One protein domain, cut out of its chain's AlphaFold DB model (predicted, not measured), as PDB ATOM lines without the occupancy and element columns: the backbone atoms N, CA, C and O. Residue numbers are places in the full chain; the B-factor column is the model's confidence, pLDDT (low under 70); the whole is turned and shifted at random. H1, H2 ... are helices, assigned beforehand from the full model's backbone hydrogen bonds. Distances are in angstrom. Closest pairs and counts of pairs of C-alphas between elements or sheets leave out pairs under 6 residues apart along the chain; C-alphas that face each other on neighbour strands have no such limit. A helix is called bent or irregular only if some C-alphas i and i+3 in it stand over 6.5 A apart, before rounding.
ATOM      1  N   ILE A 107      57.172 -32.620  19.364       83.88
ATOM      2  CA  ILE A 107      56.124 -31.623  19.575       83.88
ATOM      3  C   ILE A 107      55.589 -31.787  20.996       83.88
ATOM      4  O   ILE A 107      55.181 -32.877  21.407       83.88
ATOM      5  N   LYS A 108      55.613 -30.686  21.747       88.56
ATOM      6  CA  LYS A 108      55.009 -30.592  23.070       88.56
ATOM      7  C   LYS A 108      53.955 -29.501  23.073       88.56
ATOM      8  O   LYS A 108      54.260 -28.363  22.722       88.56
ATOM      9  N   VAL A 109      52.762 -29.854  23.531       89.56
ATOM     10  CA  VAL A 109      51.678 -28.923  23.869       89.56
ATOM     11  C   VAL A 109      51.127 -29.307  25.231       89.56
ATOM     12  O   VAL A 109      51.241 -30.467  25.633       89.56
ATOM     13  N   MET A 110      50.621 -28.340  26.001       90.69
ATOM     14  CA  MET A 110      50.248 -28.567  27.411       90.69
ATOM     15  C   MET A 110      51.420 -29.093  28.270       90.69
ATOM     16  O   MET A 110      51.225 -29.621  29.366       90.69
ATOM     17  N   GLY A 111      52.654 -28.974  27.768       88.25
ATOM     18  CA  GLY A 111      53.858 -29.553  28.365       88.25
ATOM     19  C   GLY A 111      54.045 -31.054  28.183       88.25
ATOM     20  O   GLY A 111      54.988 -31.599  28.752       88.25
ATOM     21  N   LEU A 112      53.186 -31.702  27.403       91.75
ATOM     22  CA  LEU A 112      53.200 -33.136  27.156       91.75
ATOM     23  C   LEU A 112      53.590 -33.402  25.703       91.75
ATOM     24  O   LEU A 112      53.202 -32.670  24.793       91.75
ATOM     25  N   THR A 113      54.343 -34.466  25.482       93.25
ATOM     26  CA  THR A 113      54.416 -35.162  24.193       93.25
ATOM     27  C   THR A 113      53.139 -35.972  23.971       93.25
ATOM     28  O   THR A 113      52.424 -36.272  24.928       93.25
ATOM     29  N   GLU A 114      52.880 -36.391  22.730       92.88
ATOM     30  CA  GLU A 114      51.740 -37.267  22.419       92.88
ATOM     31  C   GLU A 114      51.743 -38.521  23.299       92.88
ATOM     32  O   GLU A 114      50.743 -38.860  23.927       92.88
ATOM     33  N   ARG A 115      52.909 -39.165  23.414       93.88
ATOM     34  CA  ARG A 115      53.078 -40.377  24.216       93.88
ATOM     35  C   ARG A 115      52.746 -40.148  25.689       93.88
ATOM     36  O   ARG A 115      52.089 -40.985  26.290       93.88
ATOM     37  N   GLU A 116      53.166 -39.027  26.270       94.50
ATOM     38  CA  GLU A 116      52.828 -38.700  27.663       94.50
ATOM     39  C   GLU A 116      51.320 -38.452  27.831       94.50
ATOM     40  O   GLU A 116      50.733 -38.892  28.819       94.50
ATOM     41  N   ALA A 117      50.668 -37.796  26.864       94.12
ATOM     42  CA  ALA A 117      49.218 -37.600  26.885       94.12
ATOM     43  C   ALA A 117      48.450 -38.931  26.770       94.12
ATOM     44  O   ALA A 117      47.487 -39.157  27.507       94.12
ATOM     45  N   LEU A 118      48.909 -39.837  25.906       94.06
ATOM     46  CA  LEU A 118      48.379 -41.192  25.740       94.06
ATOM     47  C   LEU A 118      48.569 -42.054  26.996       94.06
ATOM     48  O   LEU A 118      47.635 -42.720  27.442       94.06
ATOM     49  N   GLU A 119      49.749 -41.996  27.617       95.38
ATOM     50  CA  GLU A 119      50.033 -42.669  28.889       95.38
ATOM     51  C   GLU A 119      49.086 -42.184  30.001       95.38
ATOM     52  O   GLU A 119      48.513 -43.003  30.721       95.38
ATOM     53  N   LEU A 120      48.848 -40.869  30.103       93.62
ATOM     54  CA  LEU A 120      47.896 -40.288  31.061       93.62
ATOM     55  C   LEU A 120      46.436 -40.669  30.777       93.62
ATOM     56  O   LEU A 120      45.621 -40.696  31.699       93.62
ATOM     57  N   SER A 121      46.127 -41.002  29.526       94.06
ATOM     58  CA  SER A 121      44.802 -41.444  29.073       94.06
ATOM     59  C   SER A 121      44.619 -42.966  29.163       94.06
ATOM     60  O   SER A 121      43.580 -43.497  28.782       94.06
ATOM     61  N   ASN A 122      45.608 -43.688  29.707       94.75
ATOM     62  CA  ASN A 122      45.656 -45.153  29.770       94.75
ATOM     63  C   ASN A 122      45.615 -45.858  28.395       94.75
ATOM     64  O   ASN A 122      45.184 -47.009  28.323       94.75
ATOM     65  N   ASP A 123      46.103 -45.218  27.324       93.94
ATOM     66  CA  ASP A 123      46.231 -45.824  25.987       93.94
ATOM     67  C   ASP A 123      47.640 -45.634  25.388       93.94
ATOM     68  O   ASP A 123      47.814 -44.968  24.370       93.94
ATOM     69  N   PRO A 124      48.696 -46.212  25.988       92.50
ATOM     70  CA  PRO A 124      50.084 -45.958  25.579       92.50
ATOM     71  C   PRO A 124      50.439 -46.440  24.159       92.50
ATOM     72  O   PRO A 124      51.514 -46.112  23.667       92.50
ATOM     73  N   ASN A 125      49.573 -47.238  23.522       93.12
ATOM     74  CA  ASN A 125      49.751 -47.737  22.152       93.12
ATOM     75  C   ASN A 125      48.695 -47.169  21.183       93.12
ATOM     76  O   ASN A 125      48.527 -47.710  20.089       93.12
ATOM     77  N   GLY A 126      47.938 -46.164  21.623       91.31
ATOM     78  CA  GLY A 126      46.908 -45.499  20.840       91.31
ATOM     79  C   GLY A 126      47.445 -44.346  20.000       91.31
ATOM     80  O   GLY A 126      48.645 -44.214  19.765       91.31
ATOM     81  N   GLU A 127      46.515 -43.503  19.567       90.38
ATOM     82  CA  GLU A 127      46.755 -42.294  18.778       90.38
ATOM     83  C   GLU A 127      45.901 -41.177  19.371       90.38
ATOM     84  O   GLU A 127      44.697 -41.375  19.564       90.38
ATOM     85  N   ALA A 128      46.489 -40.011  19.656       88.75
ATOM     86  CA  ALA A 128      45.816 -39.004  20.482       88.75
ATOM     87  C   ALA A 128      44.559 -38.405  19.826       88.75
ATOM     88  O   ALA A 128      43.627 -38.017  20.525       88.75
ATOM     89  N   CYS A 129      44.518 -38.372  18.492       88.12
ATOM     90  CA  CYS A 129      43.382 -37.899  17.696       88.12
ATOM     91  C   CYS A 129      42.408 -39.019  17.277       88.12
ATOM     92  O   CYS A 129      41.653 -38.851  16.321       88.12
ATOM     93  N   SER A 130      42.450 -40.186  17.926       89.81
ATOM     94  CA  SER A 130      41.580 -41.311  17.570       89.81
ATOM     95  C   SER A 130      40.198 -41.236  18.224       89.81
ATOM     96  O   SER A 130      40.034 -40.735  19.333       89.81
ATOM     97  N   ASN A 131      39.214 -41.883  17.592       85.19
ATOM     98  CA  ASN A 131      37.836 -42.006  18.094       85.19
ATOM     99  C   ASN A 131      37.706 -42.769  19.433       85.19
ATOM    100  O   ASN A 131      36.598 -42.943  19.936       85.19
ATOM    101  N   LYS A 132      38.805 -43.297  19.990       86.31
ATOM    102  CA  LYS A 132      38.822 -43.938  21.313       86.31
ATOM    103  C   LYS A 132      38.894 -42.918  22.448       86.31
ATOM    104  O   LYS A 132      38.459 -43.227  23.559       86.31
ATOM    105  N   HIS A 133      39.437 -41.736  22.171       87.00
ATOM    106  CA  HIS A 133      39.591 -40.664  23.140       87.00
ATOM    107  C   HIS A 133      38.375 -39.753  23.069       87.00
ATOM    108  O   HIS A 133      38.120 -39.095  22.067       87.00
ATOM    109  N   ASN A 134      37.587 -39.768  24.138       84.31
ATOM    110  CA  ASN A 134      36.350 -39.004  24.215       84.31
ATOM    111  C   ASN A 134      36.591 -37.608  24.799       84.31
ATOM    112  O   ASN A 134      37.657 -37.298  25.337       84.31
ATOM    113  N   GLN A 135      35.534 -36.800  24.763       81.12
ATOM    114  CA  GLN A 135      35.479 -35.492  25.404       81.12
ATOM    115  C   GLN A 135      36.004 -35.560  26.848       81.12
ATOM    116  O   GLN A 135      35.599 -36.409  27.648       81.12
ATOM    117  N   GLY A 136      36.922 -34.656  27.180       77.19
ATOM    118  CA  GLY A 136      37.508 -34.543  28.517       77.19
ATOM    119  C   GLY A 136      38.771 -35.367  28.751       77.19
ATOM    120  O   GLY A 136      39.488 -35.058  29.707       77.19
ATOM    121  N   ASP A 137      39.074 -36.328  27.879       89.88
ATOM    122  CA  ASP A 137      40.283 -37.144  27.950       89.88
ATOM    123  C   ASP A 137      41.559 -36.344  27.636       89.88
ATOM    124  O   ASP A 137      41.545 -35.399  26.843       89.88
ATOM    125  N   VAL A 138      42.684 -36.705  28.261       92.31
ATOM    126  CA  VAL A 138      43.935 -35.931  28.150       92.31
ATOM    127  C   VAL A 138      44.508 -36.013  26.734       92.31
ATOM    128  O   VAL A 138      44.965 -34.999  26.210       92.31
ATOM    129  N   ALA A 139      44.440 -37.181  26.098       93.75
ATOM    130  CA  ALA A 139      44.869 -37.389  24.720       93.75
ATOM    131  C   ALA A 139      44.022 -36.573  23.729       93.75
ATOM    132  O   ALA A 139      44.583 -35.874  22.885       93.75
ATOM    133  N   ASN A 140      42.695 -36.553  23.904       91.50
ATOM    134  CA  ASN A 140      41.798 -35.738  23.078       91.50
ATOM    135  C   ASN A 140      42.113 -34.235  23.209       91.50
ATOM    136  O   ASN A 140      42.288 -33.525  22.216       91.50
ATOM    137  N   ARG A 141      42.293 -33.753  24.447       92.88
ATOM    138  CA  ARG A 141      42.705 -32.364  24.725       92.88
ATOM    139  C   ARG A 141      44.043 -32.015  24.088       92.88
ATOM    140  O   ARG A 141      44.200 -30.922  23.540       92.88
ATOM    141  N   TRP A 142      45.005 -32.931  24.171       94.06
ATOM    142  CA  TRP A 142      46.321 -32.767  23.565       94.06
ATOM    143  C   TRP A 142      46.210 -32.638  22.047       94.06
ATOM    144  O   TRP A 142      46.718 -31.665  21.492       94.06
ATOM    145  N   CYS A 143      45.463 -33.535  21.395       92.62
ATOM    146  CA  CYS A 143      45.213 -33.495  19.954       92.62
ATOM    147  C   CYS A 143      44.636 -32.142  19.507       92.62
ATOM    148  O   CYS A 143      45.189 -31.476  18.628       92.62
ATOM    149  N   HIS A 144      43.558 -31.693  20.156       92.31
ATOM    150  CA  HIS A 144      42.933 -30.409  19.841       92.31
ATOM    151  C   HIS A 144      43.905 -29.239  20.048       92.31
ATOM    152  O   HIS A 144      43.981 -28.323  19.225       92.31
ATOM    153  N   THR A 145      44.710 -29.281  21.110       92.44
ATOM    154  CA  THR A 145      45.695 -28.227  21.380       92.44
ATOM    155  C   THR A 145      46.793 -28.183  20.317       92.44
ATOM    156  O   THR A 145      47.194 -27.087  19.932       92.44
ATOM    157  N   VAL A 146      47.252 -29.326  19.790       92.62
ATOM    158  CA  VAL A 146      48.233 -29.358  18.686       92.62
ATOM    159  C   VAL A 146      47.701 -28.633  17.458       92.62
ATOM    160  O   VAL A 146      48.398 -27.788  16.895       92.62
ATOM    161  N   ILE A 147      46.463 -28.928  17.059       90.25
ATOM    162  CA  ILE A 147      45.837 -28.316  15.882       90.25
ATOM    163  C   ILE A 147      45.691 -26.802  16.087       90.25
ATOM    164  O   ILE A 147      46.096 -26.014  15.231       90.25
ATOM    165  N   VAL A 148      45.194 -26.385  17.254       92.56
ATOM    166  CA  VAL A 148      45.067 -24.969  17.630       92.56
ATOM    167  C   VAL A 148      46.432 -24.264  17.627       92.56
ATOM    168  O   VAL A 148      46.558 -23.160  17.097       92.56
ATOM    169  N   ASP A 149      47.481 -24.883  18.168       90.69
ATOM    170  CA  ASP A 149      48.820 -24.292  18.186       90.69
ATOM    171  C   ASP A 149      49.421 -24.174  16.776       90.69
ATOM    172  O   ASP A 149      50.026 -23.151  16.446       90.69
ATOM    173  N   TYR A 150      49.191 -25.164  15.909       90.38
ATOM    174  CA  TYR A 150      49.631 -25.125  14.514       90.38
ATOM    175  C   TYR A 150      48.970 -23.977  13.740       90.38
ATOM    176  O   TYR A 150      49.664 -23.169  13.115       90.38
ATOM    177  N   VAL A 151      47.643 -23.834  13.852       90.44
ATOM    178  CA  VAL A 151      46.892 -22.725  13.238       90.44
ATOM    179  C   VAL A 151      47.397 -21.376  13.754       90.44
ATOM    180  O   VAL A 151      47.652 -20.467  12.963       90.44
ATOM    181  N   ASN A 152      47.623 -21.248  15.066       91.94
ATOM    182  CA  ASN A 152      48.162 -20.027  15.665       91.94
ATOM    183  C   ASN A 152      49.545 -19.664  15.100       91.94
ATOM    184  O   ASN A 152      49.782 -18.520  14.712       91.94
ATOM    185  N   ARG A 153      50.466 -20.628  15.001       88.75
ATOM    186  CA  ARG A 153      51.797 -20.392  14.416       88.75
ATOM    187  C   ARG A 153      51.701 -19.977  12.948       88.75
ATOM    188  O   ARG A 153      52.412 -19.058  12.542       88.75
ATOM    189  N   GLY A 154      50.813 -20.607  12.178       88.00
ATOM    190  CA  GLY A 154      50.552 -20.256  10.781       88.00
ATOM    191  C   GLY A 154      50.061 -18.815  10.621       88.00
ATOM    192  O   GLY A 154      50.644 -18.040   9.863       88.00
ATOM    193  N   LEU A 155      49.052 -18.418  11.403       90.06
ATOM    194  CA  LEU A 155      48.511 -17.054  11.409       90.06
ATOM    195  C   LEU A 155      49.569 -16.020  11.831       90.06
ATOM    196  O   LEU A 155      49.743 -15.000  11.162       90.06
ATOM    197  N   MET A 156      50.331 -16.290  12.896       89.12
ATOM    198  CA  MET A 156      51.430 -15.414  13.319       89.12
ATOM    199  C   MET A 156      52.508 -15.279  12.240       89.12
ATOM    200  O   MET A 156      53.015 -14.179  12.012       89.12
ATOM    201  N   LYS A 157      52.844 -16.373  11.544       90.50
ATOM    202  CA  LYS A 157      53.803 -16.362  10.432       90.50
ATOM    203  C   LYS A 157      53.300 -15.542   9.242       90.50
ATOM    204  O   LYS A 157      54.101 -14.873   8.596       90.50
ATOM    205  N   ALA A 158      51.990 -15.529   9.008       91.56
ATOM    206  CA  ALA A 158      51.335 -14.671   8.021       91.56
ATOM    207  C   ALA A 158      51.239 -13.190   8.451       91.56
ATOM    208  O   ALA A 158      50.695 -12.365   7.721       91.56
ATOM    209  N   GLY A 159      51.766 -12.825   9.625       92.62
ATOM    210  CA  GLY A 159      51.775 -11.449  10.126       92.62
ATOM    211  C   GLY A 159      50.520 -11.050  10.903       92.62
ATOM    212  O   GLY A 159      50.365  -9.875  11.244       92.62
ATOM    213  N   VAL A 160      49.632 -11.999  11.222       91.88
ATOM    214  CA  VAL A 160      48.484 -11.736  12.096       91.88
ATOM    215  C   VAL A 160      48.989 -11.390  13.496       91.88
ATOM    216  O   VAL A 160      49.919 -12.000  14.027       91.88
ATOM    217  N   ASN A 161      48.369 -10.382  14.115       92.81
ATOM    218  CA  ASN A 161      48.715  -9.977  15.472       92.81
ATOM    219  C   ASN A 161      48.596 -11.171  16.443       92.81
ATOM    220  O   ASN A 161      47.583 -11.865  16.388       92.81
ATOM    221  N   PRO A 162      49.539 -11.373  17.385       87.31
ATOM    222  CA  PRO A 162      49.521 -12.532  18.278       87.31
ATOM    223  C   PRO A 162      48.210 -12.723  19.051       87.31
ATOM    224  O   PRO A 162      47.733 -13.843  19.179       87.31
ATOM    225  N   ILE A 163      47.585 -11.643  19.534       86.31
ATOM    226  CA  ILE A 163      46.322 -11.738  20.285       86.31
ATOM    227  C   ILE A 163      45.195 -12.217  19.368       86.31
ATOM    228  O   ILE A 163      44.432 -13.105  19.736       86.31
ATOM    229  N   VAL A 164      45.110 -11.644  18.166       90.94
ATOM    230  CA  VAL A 164      44.098 -12.016  17.168       90.94
ATOM    231  C   VAL A 164      44.314 -13.453  16.703       90.94
ATOM    232  O   VAL A 164      43.357 -14.210  16.608       90.94
ATOM    233  N   SER A 165      45.570 -13.841  16.488       90.56
ATOM    234  CA  SER A 165      45.962 -15.195  16.111       90.56
ATOM    235  C   SER A 165      45.544 -16.227  17.157       90.56
ATOM    236  O   SER A 165      44.922 -17.223  16.807       90.56
ATOM    237  N   HIS A 166      45.793 -15.957  18.443       87.62
ATOM    238  CA  HIS A 166      45.366 -16.840  19.530       87.62
ATOM    239  C   HIS A 166      43.845 -17.029  19.552       87.62
ATOM    240  O   HIS A 166      43.373 -18.156  19.653       87.62
ATOM    241  N   VAL A 167      43.080 -15.936  19.443       89.31
ATOM    242  CA  VAL A 167      41.609 -15.996  19.448       89.31
ATOM    243  C   VAL A 167      41.088 -16.758  18.229       89.31
ATOM    244  O   VAL A 167      40.238 -17.631  18.378       89.31
ATOM    245  N   ALA A 168      41.615 -16.464  17.038       91.00
ATOM    246  CA  ALA A 168      41.210 -17.121  15.798       91.00
ATOM    247  C   ALA A 168      41.552 -18.618  15.800       91.00
ATOM    248  O   ALA A 168      40.728 -19.438  15.408       91.00
ATOM    249  N   ALA A 169      42.733 -18.986  16.298       90.88
ATOM    250  CA  ALA A 169      43.140 -20.377  16.418       90.88
ATOM    251  C   ALA A 169      42.274 -21.149  17.423       90.88
ATOM    252  O   ALA A 169      41.823 -22.244  17.118       90.88
ATOM    253  N   SER A 170      41.964 -20.569  18.587       88.81
ATOM    254  CA  SER A 170      41.020 -21.168  19.542       88.81
ATOM    255  C   SER A 170      39.611 -21.330  18.974       88.81
ATOM    256  O   SER A 170      38.910 -22.277  19.321       88.81
ATOM    257  N   ALA A 171      39.192 -20.425  18.089       90.31
ATOM    258  CA  ALA A 171      37.907 -20.508  17.407       90.31
ATOM    259  C   ALA A 171      37.857 -21.612  16.336       90.31
ATOM    260  O   ALA A 171      36.765 -21.941  15.880       90.31
ATOM    261  N   PHE A 172      38.990 -22.215  15.957       87.56
ATOM    262  CA  PHE A 172      39.060 -23.236  14.906       87.56
ATOM    263  C   PHE A 172      38.126 -24.428  15.158       87.56
ATOM    264  O   PHE A 172      37.508 -24.932  14.225       87.56
ATOM    265  N   PHE A 173      37.972 -24.849  16.417       84.62
ATOM    266  CA  PHE A 173      37.094 -25.964  16.779       84.62
ATOM    267  C   PHE A 173      35.628 -25.569  16.985       84.62
ATOM    268  O   PHE A 173      34.784 -26.455  17.071       84.62
ATOM    269  N   LEU A 174      35.283 -24.274  17.005       85.12
ATOM    270  CA  LEU A 174      33.889 -23.847  17.181       85.12
ATOM    271  C   LEU A 174      32.956 -24.434  16.107       85.12
ATOM    272  O   LEU A 174      31.939 -25.013  16.483       85.12
ATOM    273  N   PRO A 175      33.268 -24.371  14.795       83.31
ATOM    274  CA  PRO A 175      32.401 -24.971  13.787       83.31
ATOM    275  C   PRO A 175      32.239 -26.482  13.973       83.31
ATOM    276  O   PRO A 175      31.122 -26.981  13.886       83.31
ATOM    277  N   LYS A 176      33.320 -27.209  14.287       80.50
ATOM    278  CA  LYS A 176      33.265 -28.659  14.542       80.50
ATOM    279  C   LYS A 176      32.322 -28.980  15.709       80.50
ATOM    280  O   LYS A 176      31.369 -29.739  15.547       80.50
ATOM    281  N   GLU A 177      32.550 -28.346  16.854       79.75
ATOM    282  CA  GLU A 177      31.830 -28.626  18.101       79.75
ATOM    283  C   GLU A 177      30.341 -28.233  18.029       79.75
ATOM    284  O   GLU A 177      29.480 -28.946  18.547       79.75
ATOM    285  N   PHE A 178      30.005 -27.120  17.366       81.62
ATOM    286  CA  PHE A 178      28.624 -26.624  17.305       81.62
ATOM    287  C   PHE A 178      27.818 -27.169  16.118       81.62
ATOM    288  O   PHE A 178      26.610 -27.354  16.254       81.62
ATOM    289  N   LEU A 179      28.450 -27.437  14.969       79.00
ATOM    290  CA  LEU A 179      27.738 -27.880  13.763       79.00
ATOM    291  C   LEU A 179      27.681 -29.409  13.643       79.00
ATOM    292  O   LEU A 179      26.643 -29.948  13.252       79.00
ATOM    293  N   TYR A 180      28.761 -30.109  14.003       74.06
ATOM    294  CA  TYR A 180      28.873 -31.558  13.802       74.06
ATOM    295  C   TYR A 180      28.585 -32.348  15.074       74.06
ATOM    296  O   TYR A 180      27.701 -33.206  15.067       74.06
ATOM    297  N   ASP A 181      29.269 -32.026  16.175       71.56
ATOM    298  CA  ASP A 181      29.130 -32.795  17.419       71.56
ATOM    299  C   ASP A 181      27.790 -32.515  18.119       71.56
ATOM    300  O   ASP A 181      27.298 -33.350  18.881       71.56
ATOM    301  N   LYS A 182      27.166 -31.356  17.841       72.12
ATOM    302  CA  LYS A 182      25.847 -30.899  18.347       72.12
ATOM    303  C   LYS A 182      25.713 -30.869  19.879       72.12
ATOM    304  O   LYS A 182      24.658 -30.509  20.400       72.12
ATOM    305  N   ASN A 183      26.776 -31.216  20.596       74.25
ATOM    306  CA  ASN A 183      26.931 -31.128  22.036       74.25
ATOM    307  C   ASN A 183      28.370 -30.664  22.326       74.25
ATOM    308  O   ASN A 183      29.232 -31.498  22.628       74.25
ATOM    309  N   PRO A 184      28.638 -29.356  22.158       74.50
ATOM    310  CA  PRO A 184      29.986 -28.816  22.240       74.50
ATOM    311  C   PRO A 184      30.572 -29.088  23.621       74.50
ATOM    312  O   PRO A 184      29.951 -28.758  24.639       74.50
ATOM    313  N   SER A 185      31.773 -29.663  23.669       81.50
ATOM    314  CA  SER A 185      32.446 -29.866  24.946       81.50
ATOM    315  C   SER A 185      33.442 -28.761  25.235       81.50
ATOM    316  O   SER A 185      34.460 -28.600  24.568       81.50
ATOM    317  N   LEU A 186      33.206 -28.044  26.333       84.38
ATOM    318  CA  LEU A 186      34.144 -27.039  26.832       84.38
ATOM    319  C   LEU A 186      35.522 -27.633  27.174       84.38
ATOM    320  O   LEU A 186      36.514 -26.905  27.198       84.38
ATOM    321  N   SER A 187      35.599 -28.944  27.427       83.12
ATOM    322  CA  SER A 187      36.871 -29.632  27.662       83.12
ATOM    323  C   SER A 187      37.752 -29.716  26.428       83.12
ATOM    324  O   SER A 187      38.961 -29.856  26.564       83.12
ATOM    325  N   ASP A 188      37.144 -29.643  25.250       80.50
ATOM    326  CA  ASP A 188      37.785 -29.868  23.957       80.50
ATOM    327  C   ASP A 188      38.133 -28.532  23.282       80.50
ATOM    328  O   ASP A 188      38.850 -28.470  22.284       80.50
ATOM    329  N   MET A 189      37.681 -27.433  23.884       85.12
ATOM    330  CA  MET A 189      37.985 -26.069  23.488       85.12
ATOM    331  C   MET A 189      39.212 -25.553  24.247       85.12
ATOM    332  O   MET A 189      39.101 -24.925  25.305       85.12
ATOM    333  N   GLY A 190      40.395 -25.843  23.704       87.00
ATOM    334  CA  GLY A 190      41.681 -25.360  24.210       87.00
ATOM    335  C   GLY A 190      42.140 -24.040  23.578       87.00
ATOM    336  O   GLY A 190      41.628 -23.583  22.551       87.00
ATOM    337  N   THR A 191      43.155 -23.421  24.177       89.75
ATOM    338  CA  THR A 191      43.910 -22.330  23.542       89.75
ATOM    339  C   THR A 191      45.340 -22.753  23.229       89.75
ATOM    340  O   THR A 191      45.837 -23.673  23.872       89.75
ATOM    341  N   PRO A 192      46.048 -22.057  22.317       88.94
ATOM    342  CA  PRO A 192      47.473 -22.305  22.133       88.94
ATOM    343  C   PRO A 192      48.244 -22.043  23.434       88.94
ATOM    344  O   PRO A 192      47.796 -21.250  24.273       88.94
ATOM    345  N   ASP A 193      49.417 -22.657  23.585       88.31
ATOM    346  CA  ASP A 193      50.263 -22.496  24.770       88.31
ATOM    347  C   ASP A 193      50.706 -21.032  24.939       88.31
ATOM    348  O   ASP A 193      51.361 -20.437  24.080       88.31
ATOM    349  N   ILE A 194      50.411 -20.440  26.097       88.69
ATOM    350  CA  ILE A 194      50.777 -19.057  26.408       88.69
ATOM    351  C   ILE A 194      52.039 -19.059  27.264       88.69
ATOM    352  O   ILE A 194      52.036 -19.514  28.408       88.69
TER     353      ILE A 194
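Overview. This is residues 107 to 194 of the 222 residues of an uncharacterized protein of Halobacteriovoraceae bacterium (UniProt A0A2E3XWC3). Two long helices, H2 and H3, make a V whose point is the tight link between them, and the short helix H1 packs on H2 near the V's open end. The tail after H3, residues 181 to 194, folds back from the far end of H3 across the open side of the V towards H2, while residues 178 to 183, of which 178 to 180 belong to H3, stick out. The printed part has 88 residues with three named helices, in the order H1, H2, H3, and no named strand; its class is all helix. The whole is compact, with a radius of gyration of the C-alphas of 13.2 A, and flat in outline, with spans of 39 by 30 by 15 A.

Arrangement. H1, residues 114 to 120, touches H2, residues 138 to 157, and H2 does so with residues 138 to 143 alone. The closest C-alphas of the two are those of Ala 117 and Ala 139, 4.9 A apart. H1 and H2 run opposite ways at a shallow tilt of 30 degrees and form a helical hairpin. H2 also touches H3, residues 162 to 180, where the closest C-alphas are those of Asn 152 and Ala 169, 5.1 A apart. H2 and H3 run opposite ways at a steep tilt of 48 degrees, with their centres 10.2 A apart. H1 and H3 are apart. In H1 and H2 every O i to N i+4 pair is within hydrogen-bond range; in H3 it is 11 of 15.

Along the chain. H1 begins at C-alpha 114, at (51.740, -37.267, 22.419), and has 7 residues. H2 is the longest helix by residues, with 20, and measures 28.2 A from C-alpha 138, at (43.935, -35.931, 28.150), to C-alpha 157. H3 has 19 residues and measures 28.4 A from first to last C-alpha, ending at C-alpha 180, at (28.873, -31.558, 13.802). H3 is irregular, but only just: C-alphas 172 and 175 are 7.0 A apart, and its line is a rough one.

Size, cuts and confidence. The two C-alphas farthest apart are those of Asn 122 and Gly 159, at 39.5 A. The printed part runs from residue 107 to residue 194 with no cut. The link from H1 to H2, residues 121 to 137, is long, and the link from H2 to H3, with 4 residues, is tight. Residues 181 to 194 hold no named element, and their C-alphas lie 6 to 18 A from the mean of all C-alphas. In this predicted model the mean pLDDT of the printed part is 88.3, and no printed residue is under 70.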